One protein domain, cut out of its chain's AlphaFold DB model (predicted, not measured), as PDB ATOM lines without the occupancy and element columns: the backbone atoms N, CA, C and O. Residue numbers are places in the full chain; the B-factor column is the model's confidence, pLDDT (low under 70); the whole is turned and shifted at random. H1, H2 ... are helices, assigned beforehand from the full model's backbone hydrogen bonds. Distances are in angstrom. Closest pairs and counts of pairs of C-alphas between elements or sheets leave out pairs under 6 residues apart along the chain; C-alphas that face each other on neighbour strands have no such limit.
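Overview. This is residues 29 to 92 of the 202 residues of an uncharacterized protein of Paraburkholderia franconis (UniProt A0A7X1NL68). Little regular structure: one helix, H1, beside a large winding loop that folds back past it, with the one-turn helix H2 near H1 late in the loop's course. Short antiparallel pairings tie residues 57 to 58 to 63 to 64, and 66 to 67 to 90 to 91. The printed part has 64 residues with two named helices, H1 then H2, holding 13 of them, and no named strand; its class is all helix. It is compact, radius of gyration of the C-alphas 11.6 A, spanning 31 by 27 by 22 A.

Arrangement. H1, residues 31 to 39, and H2, residues 81 to 84, are close but not clearly touching; their closest C-alphas, of Leu 34 and Val 81, are 7.7 A apart. In H1 every O i to N i+4 pair is within hydrogen-bond range; H2 is too short for one, but its one O i to N i+3 pair is within range.

Along the chain. H1 runs 12.1 A from C-alpha 31 at (208.183, 143.138, 200.248); H2 ends at C-alpha 84, (215.726, 146.280, 191.071).

Size, cuts and confidence. The farthest C-alphas, of Ala 62 and Glu 74, are 32.1 A apart. The printed part has no cut. The link H1 to H2 is long, 41 residues. Residues 70 to 88 are under pLDDT 70.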
ATOM      1  N   TYR A  29     210.527 138.294 194.622       90.94
ATOM      2  CA  TYR A  29     210.773 138.745 195.994       90.94
ATOM      3  C   TYR A  29     209.485 138.993 196.777       90.94
ATOM      4  O   TYR A  29     208.384 139.026 196.235       90.94
ATOM      5  N   CYS A  30     209.656 139.154 198.087       92.38
ATOM      6  CA  CYS A  30     208.613 139.521 199.032       92.38
ATOM      7  C   CYS A  30     208.962 140.887 199.627       92.38
ATOM      8  O   CYS A  30     210.090 141.080 200.088       92.38
ATOM      9  N   GLU A  31     207.999 141.808 199.653       90.50
ATOM     10  CA  GLU A  31     208.183 143.138 200.248       90.50
ATOM     11  C   GLU A  31     208.412 143.073 201.759       90.50
ATOM     12  O   GLU A  31     209.253 143.804 202.271       90.50
ATOM     13  N   GLY A  32     207.753 142.144 202.462       92.75
ATOM     14  CA  GLY A  32     207.978 141.916 203.891       92.75
ATOM     15  C   GLY A  32     209.419 141.497 204.198       92.75
ATOM     16  O   GLY A  32     210.058 142.069 205.078       92.75
ATOM     17  N   CYS A  33     209.979 140.560 203.422       92.31
ATOM     18  CA  CYS A  33     211.387 140.162 203.563       92.31
ATOM     19  C   CYS A  33     212.331 141.343 203.314       92.31
ATOM     20  O   CYS A  33     213.318 141.508 204.028       92.31
ATOM     21  N   LEU A  34     212.025 142.166 202.309       89.25
ATOM     22  CA  LEU A  34     212.831 143.333 201.981       89.25
ATOM     23  C   LEU A  34     212.795 144.383 203.100       89.25
ATOM     24  O   LEU A  34     213.850 144.855 203.517       89.25
ATOM     25  N   ALA A  35     211.606 144.700 203.616       90.00
ATOM     26  CA  ALA A  35     211.413 145.657 204.701       90.00
ATOM     27  C   ALA A  35     212.157 145.240 205.979       90.00
ATOM     28  O   ALA A  35     212.807 146.067 206.616       90.00
ATOM     29  N   GLU A  36     212.131 143.951 206.327       93.00
ATOM     30  CA  GLU A  36     212.874 143.428 207.479       93.00
ATOM     31  C   GLU A  36     214.390 143.580 207.334       93.00
ATOM     32  O   GLU A  36     215.064 143.902 208.311       93.00
ATOM     33  N   TRP A  37     214.945 143.342 206.142       90.19
ATOM     34  CA  TRP A  37     216.379 143.523 205.915       90.19
ATOM     35  C   TRP A  37     216.787 144.988 206.005       90.19
ATOM     36  O   TRP A  37     217.774 145.289 206.675       90.19
ATOM     37  N   ILE A  38     215.995 145.891 205.415       86.69
ATOM     38  CA  ILE A  38     216.205 147.341 205.535       86.69
ATOM     39  C   ILE A  38     216.191 147.749 207.012       86.69
ATOM     40  O   ILE A  38     217.133 148.388 207.474       86.69
ATOM     41  N   GLY A  39     215.167 147.331 207.763       89.88
ATOM     42  CA  GLY A  39     215.022 147.667 209.182       89.88
ATOM     43  C   GLY A  39     216.136 147.106 210.071       89.88
ATOM     44  O   GLY A  39     216.408 147.659 211.131       89.88
ATOM     45  N   LYS A  40     216.809 146.033 209.642       92.38
ATOM     46  CA  LYS A  40     217.954 145.430 210.344       92.38
ATOM     47  C   LYS A  40     219.314 145.900 209.825       92.38
ATOM     48  O   LYS A  40     220.327 145.352 210.253       92.38
ATOM     49  N   HIS A  41     219.350 146.847 208.883       86.44
ATOM     50  CA  HIS A  41     220.568 147.261 208.176       86.44
ATOM     51  C   HIS A  41     221.350 146.084 207.559       86.44
ATOM     52  O   HIS A  41     222.576 146.108 207.466       86.44
ATOM     53  N   GLN A  42     220.640 145.035 207.136       87.19
ATOM     54  CA  GLN A  42     221.219 143.881 206.452       87.19
ATOM     55  C   GLN A  42     221.156 144.093 204.944       87.19
ATOM     56  O   GLN A  42     220.144 144.567 204.434       87.19
ATOM     57  N   THR A  43     222.203 143.692 204.222       83.00
ATOM     58  CA  THR A  43     222.228 143.749 202.754       83.00
ATOM     59  C   THR A  43     221.151 142.831 202.159       83.00
ATOM     60  O   THR A  43     221.236 141.612 202.334       83.00
ATOM     61  N   PRO A  44     220.147 143.366 201.434       84.50
ATOM     62  CA  PRO A  44     219.123 142.550 200.787       84.50
ATOM     63  C   PRO A  44     219.690 141.662 199.679       84.50
ATOM     64  O   PRO A  44     220.444 142.133 198.825       84.50
ATOM     65  N   TYR A  45     219.245 140.407 199.634       83.69
ATOM     66  CA  TYR A  45     219.665 139.420 198.636       83.69
ATOM     67  C   TYR A  45     218.473 138.637 198.066       83.69
ATOM     68  O   TYR A  45     217.368 138.649 198.609       83.69
ATOM     69  N   TRP A  46     218.680 137.924 196.959       85.19
ATOM     70  CA  TRP A  46     217.649 137.061 196.375       85.19
ATOM     71  C   TRP A  46     217.504 135.772 197.187       85.19
ATOM     72  O   TRP A  46     218.416 134.946 197.213       85.19
ATOM     73  N   ARG A  47     216.354 135.564 197.844       88.00
ATOM     74  CA  ARG A  47     216.107 134.303 198.564       88.00
ATOM     75  C   ARG A  47     215.951 133.166 197.564       88.00
ATOM     76  O   ARG A  47     215.078 133.236 196.701       88.00
ATOM     77  N   ILE A  48     216.743 132.110 197.741       87.44
ATOM     78  CA  ILE A  48     216.665 130.886 196.931       87.44
ATOM     79  C   ILE A  48     215.262 130.279 197.008       87.44
ATOM     80  O   ILE A  48     214.714 129.912 195.977       87.44
ATOM     81  N   ASP A  49     214.649 130.254 198.197       90.31
ATOM     82  CA  ASP A  49     213.307 129.686 198.391       90.31
ATOM     83  C   ASP A  49     212.249 130.379 197.523       90.31
ATOM     84  O   ASP A  49     211.384 129.718 196.962       90.31
ATOM     85  N   HIS A  50     212.359 131.697 197.329       91.75
ATOM     86  CA  HIS A  50     211.465 132.451 196.444       91.75
ATOM     87  C   HIS A  50     211.678 132.126 194.960       91.75
ATOM     88  O   HIS A  50     210.824 132.446 194.142       91.75
ATOM     89  N   GLN A  51     212.820 131.536 194.594       89.12
ATOM     90  CA  GLN A  51     213.142 131.192 193.208       89.12
ATOM     91  C   GLN A  51     212.815 129.738 192.861       89.12
ATOM     92  O   GLN A  51     212.987 129.352 191.705       89.12
ATOM     93  N   LEU A  52     212.343 128.934 193.816       88.50
ATOM     94  CA  LEU A  52     211.981 127.541 193.563       88.50
ATOM     95  C   LEU A  52     210.787 127.436 192.603       88.50
ATOM     96  O   LEU A  52     209.902 128.297 192.562       88.50
ATOM     97  N   ALA A  53     210.769 126.373 191.800       88.06
ATOM     98  CA  ALA A  53     209.676 126.123 190.868       88.06
ATOM     99  C   ALA A  53     208.351 125.946 191.631       88.06
ATOM    100  O   ALA A  53     208.308 125.268 192.654       88.06
ATOM    101  N   GLY A  54     207.284 126.578 191.152       91.12
ATOM    102  CA  GLY A  54     205.977 126.603 191.800       91.12
ATOM    103  C   GLY A  54     205.862 127.562 192.980       91.12
ATOM    104  O   GLY A  54     204.759 127.780 193.476       91.12
ATOM    105  N   VAL A  55     206.950 128.180 193.440       93.00
ATOM    106  CA  VAL A  55     206.900 129.024 194.640       93.00
ATOM    107  C   VAL A  55     206.521 130.458 194.292       93.00
ATOM    108  O   VAL A  55     207.353 131.266 193.897       93.00
ATOM    109  N   TYR A  56     205.244 130.789 194.451       94.38
ATOM    110  CA  TYR A  56     204.717 132.140 194.215       94.38
ATOM    111  C   TYR A  56     204.187 132.797 195.493       94.38
ATOM    112  O   TYR A  56     203.641 133.893 195.432       94.38
ATOM    113  N   CYS A  57     204.402 132.165 196.651       95.25
ATOM    114  CA  CYS A  57     204.069 132.693 197.968       95.25
ATOM    115  C   CYS A  57     205.312 132.694 198.869       95.25
ATOM    116  O   CYS A  57     206.127 131.769 198.838       95.25
ATOM    117  N   CYS A  58     205.470 133.739 199.678       95.69
ATOM    118  CA  CYS A  58     206.455 133.769 200.746       95.69
ATOM    119  C   CYS A  58     205.904 133.044 201.976       95.69
ATOM    120  O   CYS A  58     204.985 133.547 202.608       95.69
ATOM    121  N   VAL A  59     206.523 131.936 202.387       94.75
ATOM    122  CA  VAL A  59     206.113 131.199 203.603       94.75
ATOM    123  C   VAL A  59     206.223 132.062 204.864       94.75
ATOM    124  O   VAL A  59     205.431 131.929 205.785       94.75
ATOM    125  N   LYS A  60     207.205 132.970 204.919       95.81
ATOM    126  CA  LYS A  60     207.440 133.800 206.107       95.81
ATOM    127  C   LYS A  60     206.370 134.879 206.300       95.81
ATOM    128  O   LYS A  60     205.995 135.162 207.430       95.81
ATOM    129  N   HIS A  61     205.937 135.504 205.208       95.62
ATOM    130  CA  HIS A  61     205.019 136.651 205.229       95.62
ATOM    131  C   HIS A  61     203.627 136.318 204.682       95.62
ATOM    132  O   HIS A  61     202.801 137.215 204.567       95.62
ATOM    133  N   ALA A  62     203.386 135.051 204.328       94.75
ATOM    134  CA  ALA A  62     202.140 134.515 203.778       94.75
ATOM    135  C   ALA A  62     201.546 135.359 202.632       94.75
ATOM    136  O   ALA A  62     200.333 135.525 202.531       94.75
ATOM    137  N   CYS A  63     202.394 135.921 201.766       93.19
ATOM    138  CA  CYS A  63     201.974 136.829 200.698       93.19
ATOM    139  C   CYS A  63     202.477 136.379 199.324       93.19
ATOM    140  O   CYS A  63     203.548 135.774 199.207       93.19
ATOM    141  N   ILE A  64     201.734 136.731 198.272       94.94
ATOM    142  CA  ILE A  64     202.153 136.482 196.889       94.94
ATOM    143  C   ILE A  64     203.429 137.274 196.579       94.94
ATOM    144  O   ILE A  64     203.587 138.429 196.979       94.94
ATOM    145  N   LEU A  65     204.365 136.625 195.892       93.38
ATOM    146  CA  LEU A  65     205.633 137.221 195.494       93.38
ATOM    147  C   LEU A  65     205.443 138.192 194.321       93.38
ATOM    148  O   LEU A  65     204.630 137.969 193.421       93.38
ATOM    149  N   LYS A  66     206.262 139.244 194.302       91.06
ATOM    150  CA  LYS A  66     206.400 140.153 193.161       91.06
ATOM    151  C   LYS A  66     207.474 139.656 192.205       91.06
ATOM    152  O   LYS A  66     208.466 139.071 192.650       91.06
ATOM    153  N   SER A  67     207.297 139.908 190.912       86.81
ATOM    154  CA  SER A  67     208.314 139.675 189.885       86.81
ATOM    155  C   SER A  67     208.991 140.973 189.462       86.81
ATOM    156  O   SER A  67     208.358 142.018 189.310       86.81
ATOM    157  N   VAL A  68     210.299 140.890 189.223       82.94
ATOM    158  CA  VAL A  68     211.073 142.004 188.666       82.94
ATOM    159  C   VAL A  68     210.833 142.087 187.160       82.94
ATOM    160  O   VAL A  68     211.134 141.143 186.426       82.94
ATOM    161  N   LYS A  69     210.340 143.233 186.676       72.12
ATOM    162  CA  LYS A  69     209.951 143.410 185.262       72.12
ATOM    163  C   LYS A  69     211.132 143.650 184.307       72.12
ATOM    164  O   LYS A  69     211.029 143.392 183.110       72.12
ATOM    165  N   ARG A  70     212.264 144.162 184.806       60.41
ATOM    166  CA  ARG A  70     213.475 144.438 184.010       60.41
ATOM    167  C   ARG A  70     214.730 144.078 184.796       60.41
ATOM    168  O   ARG A  70     215.077 144.786 185.738       60.41
ATOM    169  N   VAL A  71     215.468 143.055 184.365       57.22
ATOM    170  CA  VAL A  71     216.838 142.873 184.858       57.22
ATOM    171  C   VAL A  71     217.754 143.793 184.053       57.22
ATOM    172  O   VAL A  71     217.951 143.602 182.859       57.22
ATOM    173  N   ARG A  72     218.238 144.864 184.684       51.94
ATOM    174  CA  ARG A  72     218.920 145.978 184.003       51.94
ATOM    175  C   ARG A  72     220.407 145.747 183.667       51.94
ATOM    176  O   ARG A  72     221.084 146.717 183.349       51.94
ATOM    177  N   SER A  73     220.957 144.532 183.717       49.97
ATOM    178  CA  SER A  73     222.400 144.340 183.465       49.97
ATOM    179  C   SER A  73     222.777 142.905 183.097       49.97
ATOM    180  O   SER A  73     222.281 141.968 183.708       49.97
ATOM    181  N   GLU A  74     223.717 142.759 182.154       49.47
ATOM    182  CA  GLU A  74     224.384 141.504 181.758       49.47
ATOM    183  C   GLU A  74     225.363 140.963 182.820       49.47
ATOM    184  O   GLU A  74     225.811 139.820 182.737       49.47
ATOM    185  N   ARG A  75     225.675 141.748 183.859       48.06
ATOM    186  CA  ARG A  75     226.486 141.312 185.007       48.06
ATOM    187  C   ARG A  75     225.554 140.978 186.169       48.06
ATOM    188  O   ARG A  75     225.259 141.817 187.011       48.06
ATOM    189  N   TYR A  76     225.060 139.743 186.155       53.34
ATOM    190  CA  TYR A  76     223.973 139.224 186.999       53.34
ATOM    191  C   TYR A  76     224.362 138.871 188.446       53.34
ATOM    192  O   TYR A  76     223.554 138.297 189.176       53.34
ATOM    193  N   PHE A  77     225.569 139.224 188.885       51.41
ATOM    194  CA  PHE A  77     226.001 139.015 190.261       51.41
ATOM    195  C   PHE A  77     226.139 140.360 190.968       51.41
ATOM    196  O   PHE A  77     227.129 141.065 190.823       51.41
ATOM    197  N   ASP A  78     225.087 140.642 191.731       55.22
ATOM    198  CA  ASP A  78     224.954 141.679 192.747       55.22
ATOM    199  C   ASP A  78     224.825 143.140 192.276       55.22
ATOM    200  O   ASP A  78     225.671 143.683 191.568       55.22
ATOM    201  N   GLN A  79     223.735 143.769 192.735       51.84
ATOM    202  CA  GLN A  79     223.675 145.165 193.183       51.84
ATOM    203  C   GLN A  79     222.305 145.427 193.838       51.84
ATOM    204  O   GLN A  79     221.499 146.197 193.329       51.84
ATOM    205  N   THR A  80     222.063 144.742 194.968       56.94
ATOM    206  CA  THR A  80     220.963 144.952 195.941       56.94
ATOM    207  C   THR A  80     219.532 144.873 195.383       56.94
ATOM    208  O   THR A  80     219.143 145.659 194.525       56.94
ATOM    209  N   VAL A  81     218.679 144.003 195.950       60.62
ATOM    210  CA  VAL A  81     217.227 143.919 195.630       60.62
ATOM    211  C   VAL A  81     216.591 145.316 195.493       60.62
ATOM    212  O   VAL A  81     215.849 145.568 194.553       60.62
ATOM    213  N   LEU A  82     216.998 146.267 196.342       59.81
ATOM    214  CA  LEU A  82     216.563 147.670 196.343       59.81
ATOM    215  C   LEU A  82     216.697 148.417 195.007       59.81
ATOM    216  O   LEU A  82     215.867 149.269 194.722       59.81
ATOM    217  N   ARG A  83     217.724 148.144 194.191       57.91
ATOM    218  CA  ARG A  83     217.909 148.836 192.896       57.91
ATOM    219  C   ARG A  83     217.036 148.254 191.789       57.91
ATOM    220  O   ARG A  83     216.888 148.867 190.733       57.91
ATOM    221  N   LEU A  84     216.522 147.049 192.018       56.97
ATOM    222  CA  LEU A  84     215.726 146.280 191.071       56.97
ATOM    223  C   LEU A  84     214.236 146.321 191.413       56.97
ATOM    224  O   LEU A  84     213.428 146.083 190.522       56.97
ATOM    225  N   VAL A  85     213.890 146.680 192.653       65.00
ATOM    226  CA  VAL A  85     212.514 146.925 193.078       65.00
ATOM    227  C   VAL A  85     212.066 148.310 192.634       65.00
ATOM    228  O   VAL A  85     212.633 149.324 193.038       65.00
ATOM    229  N   GLY A  86     211.048 148.351 191.782       65.19
ATOM    230  CA  GLY A  86     210.482 149.591 191.263       65.19
ATOM    231  C   GLY A  86     208.961 149.584 191.305       65.19
ATOM    232  O   GLY A  86     208.327 148.538 191.408       65.19
ATOM    233  N   THR A  87     208.354 150.760 191.140       62.78
ATOM    234  CA  THR A  87     206.891 150.923 191.024       62.78
ATOM    235  C   THR A  87     206.282 150.173 189.833       62.78
ATOM    236  O   THR A  87     205.067 150.044 189.743       62.78
ATOM    237  N   SER A  88     207.120 149.678 188.919       62.62
ATOM    238  CA  SER A  88     206.739 148.857 187.771       62.62
ATOM    239  C   SER A  88     206.725 147.350 188.041       62.62
ATOM    240  O   SER A  88     206.470 146.596 187.103       62.62
ATOM    241  N   ASP A  89     207.082 146.903 189.247       77.38
ATOM    242  CA  ASP A  89     207.027 145.485 189.607       77.38
ATOM    243  C   ASP A  89     205.588 145.038 189.824       77.38
ATOM    244  O   ASP A  89     204.765 145.758 190.394       77.38
ATOM    245  N   GLU A  90     205.294 143.821 189.388       79.06
ATOM    246  CA  GLU A  90     203.932 143.308 189.353       79.06
ATOM    247  C   GLU A  90     203.775 142.146 190.329       79.06
ATOM    248  O   GLU A  90     204.674 141.318 190.520       79.06
ATOM    249  N   VAL A  91     202.605 142.093 190.965       79.44
ATOM    250  CA  VAL A  91     202.173 140.890 191.672       79.44
ATOM    251  C   VAL A  91     201.904 139.830 190.610       79.44
ATOM    252  O   VAL A  91     201.139 140.071 189.677       79.44
ATOM    253  N   ILE A  92     202.559 138.676 190.736       82.56
ATOM    254  CA  ILE A  92     202.543 137.645 189.688       82.56
ATOM    255  C   ILE A  92     201.163 137.000 189.545       82.56
ATOM    256  O   ILE A  92     200.792 136.583 188.452       82.56
TER     257      ILE A  92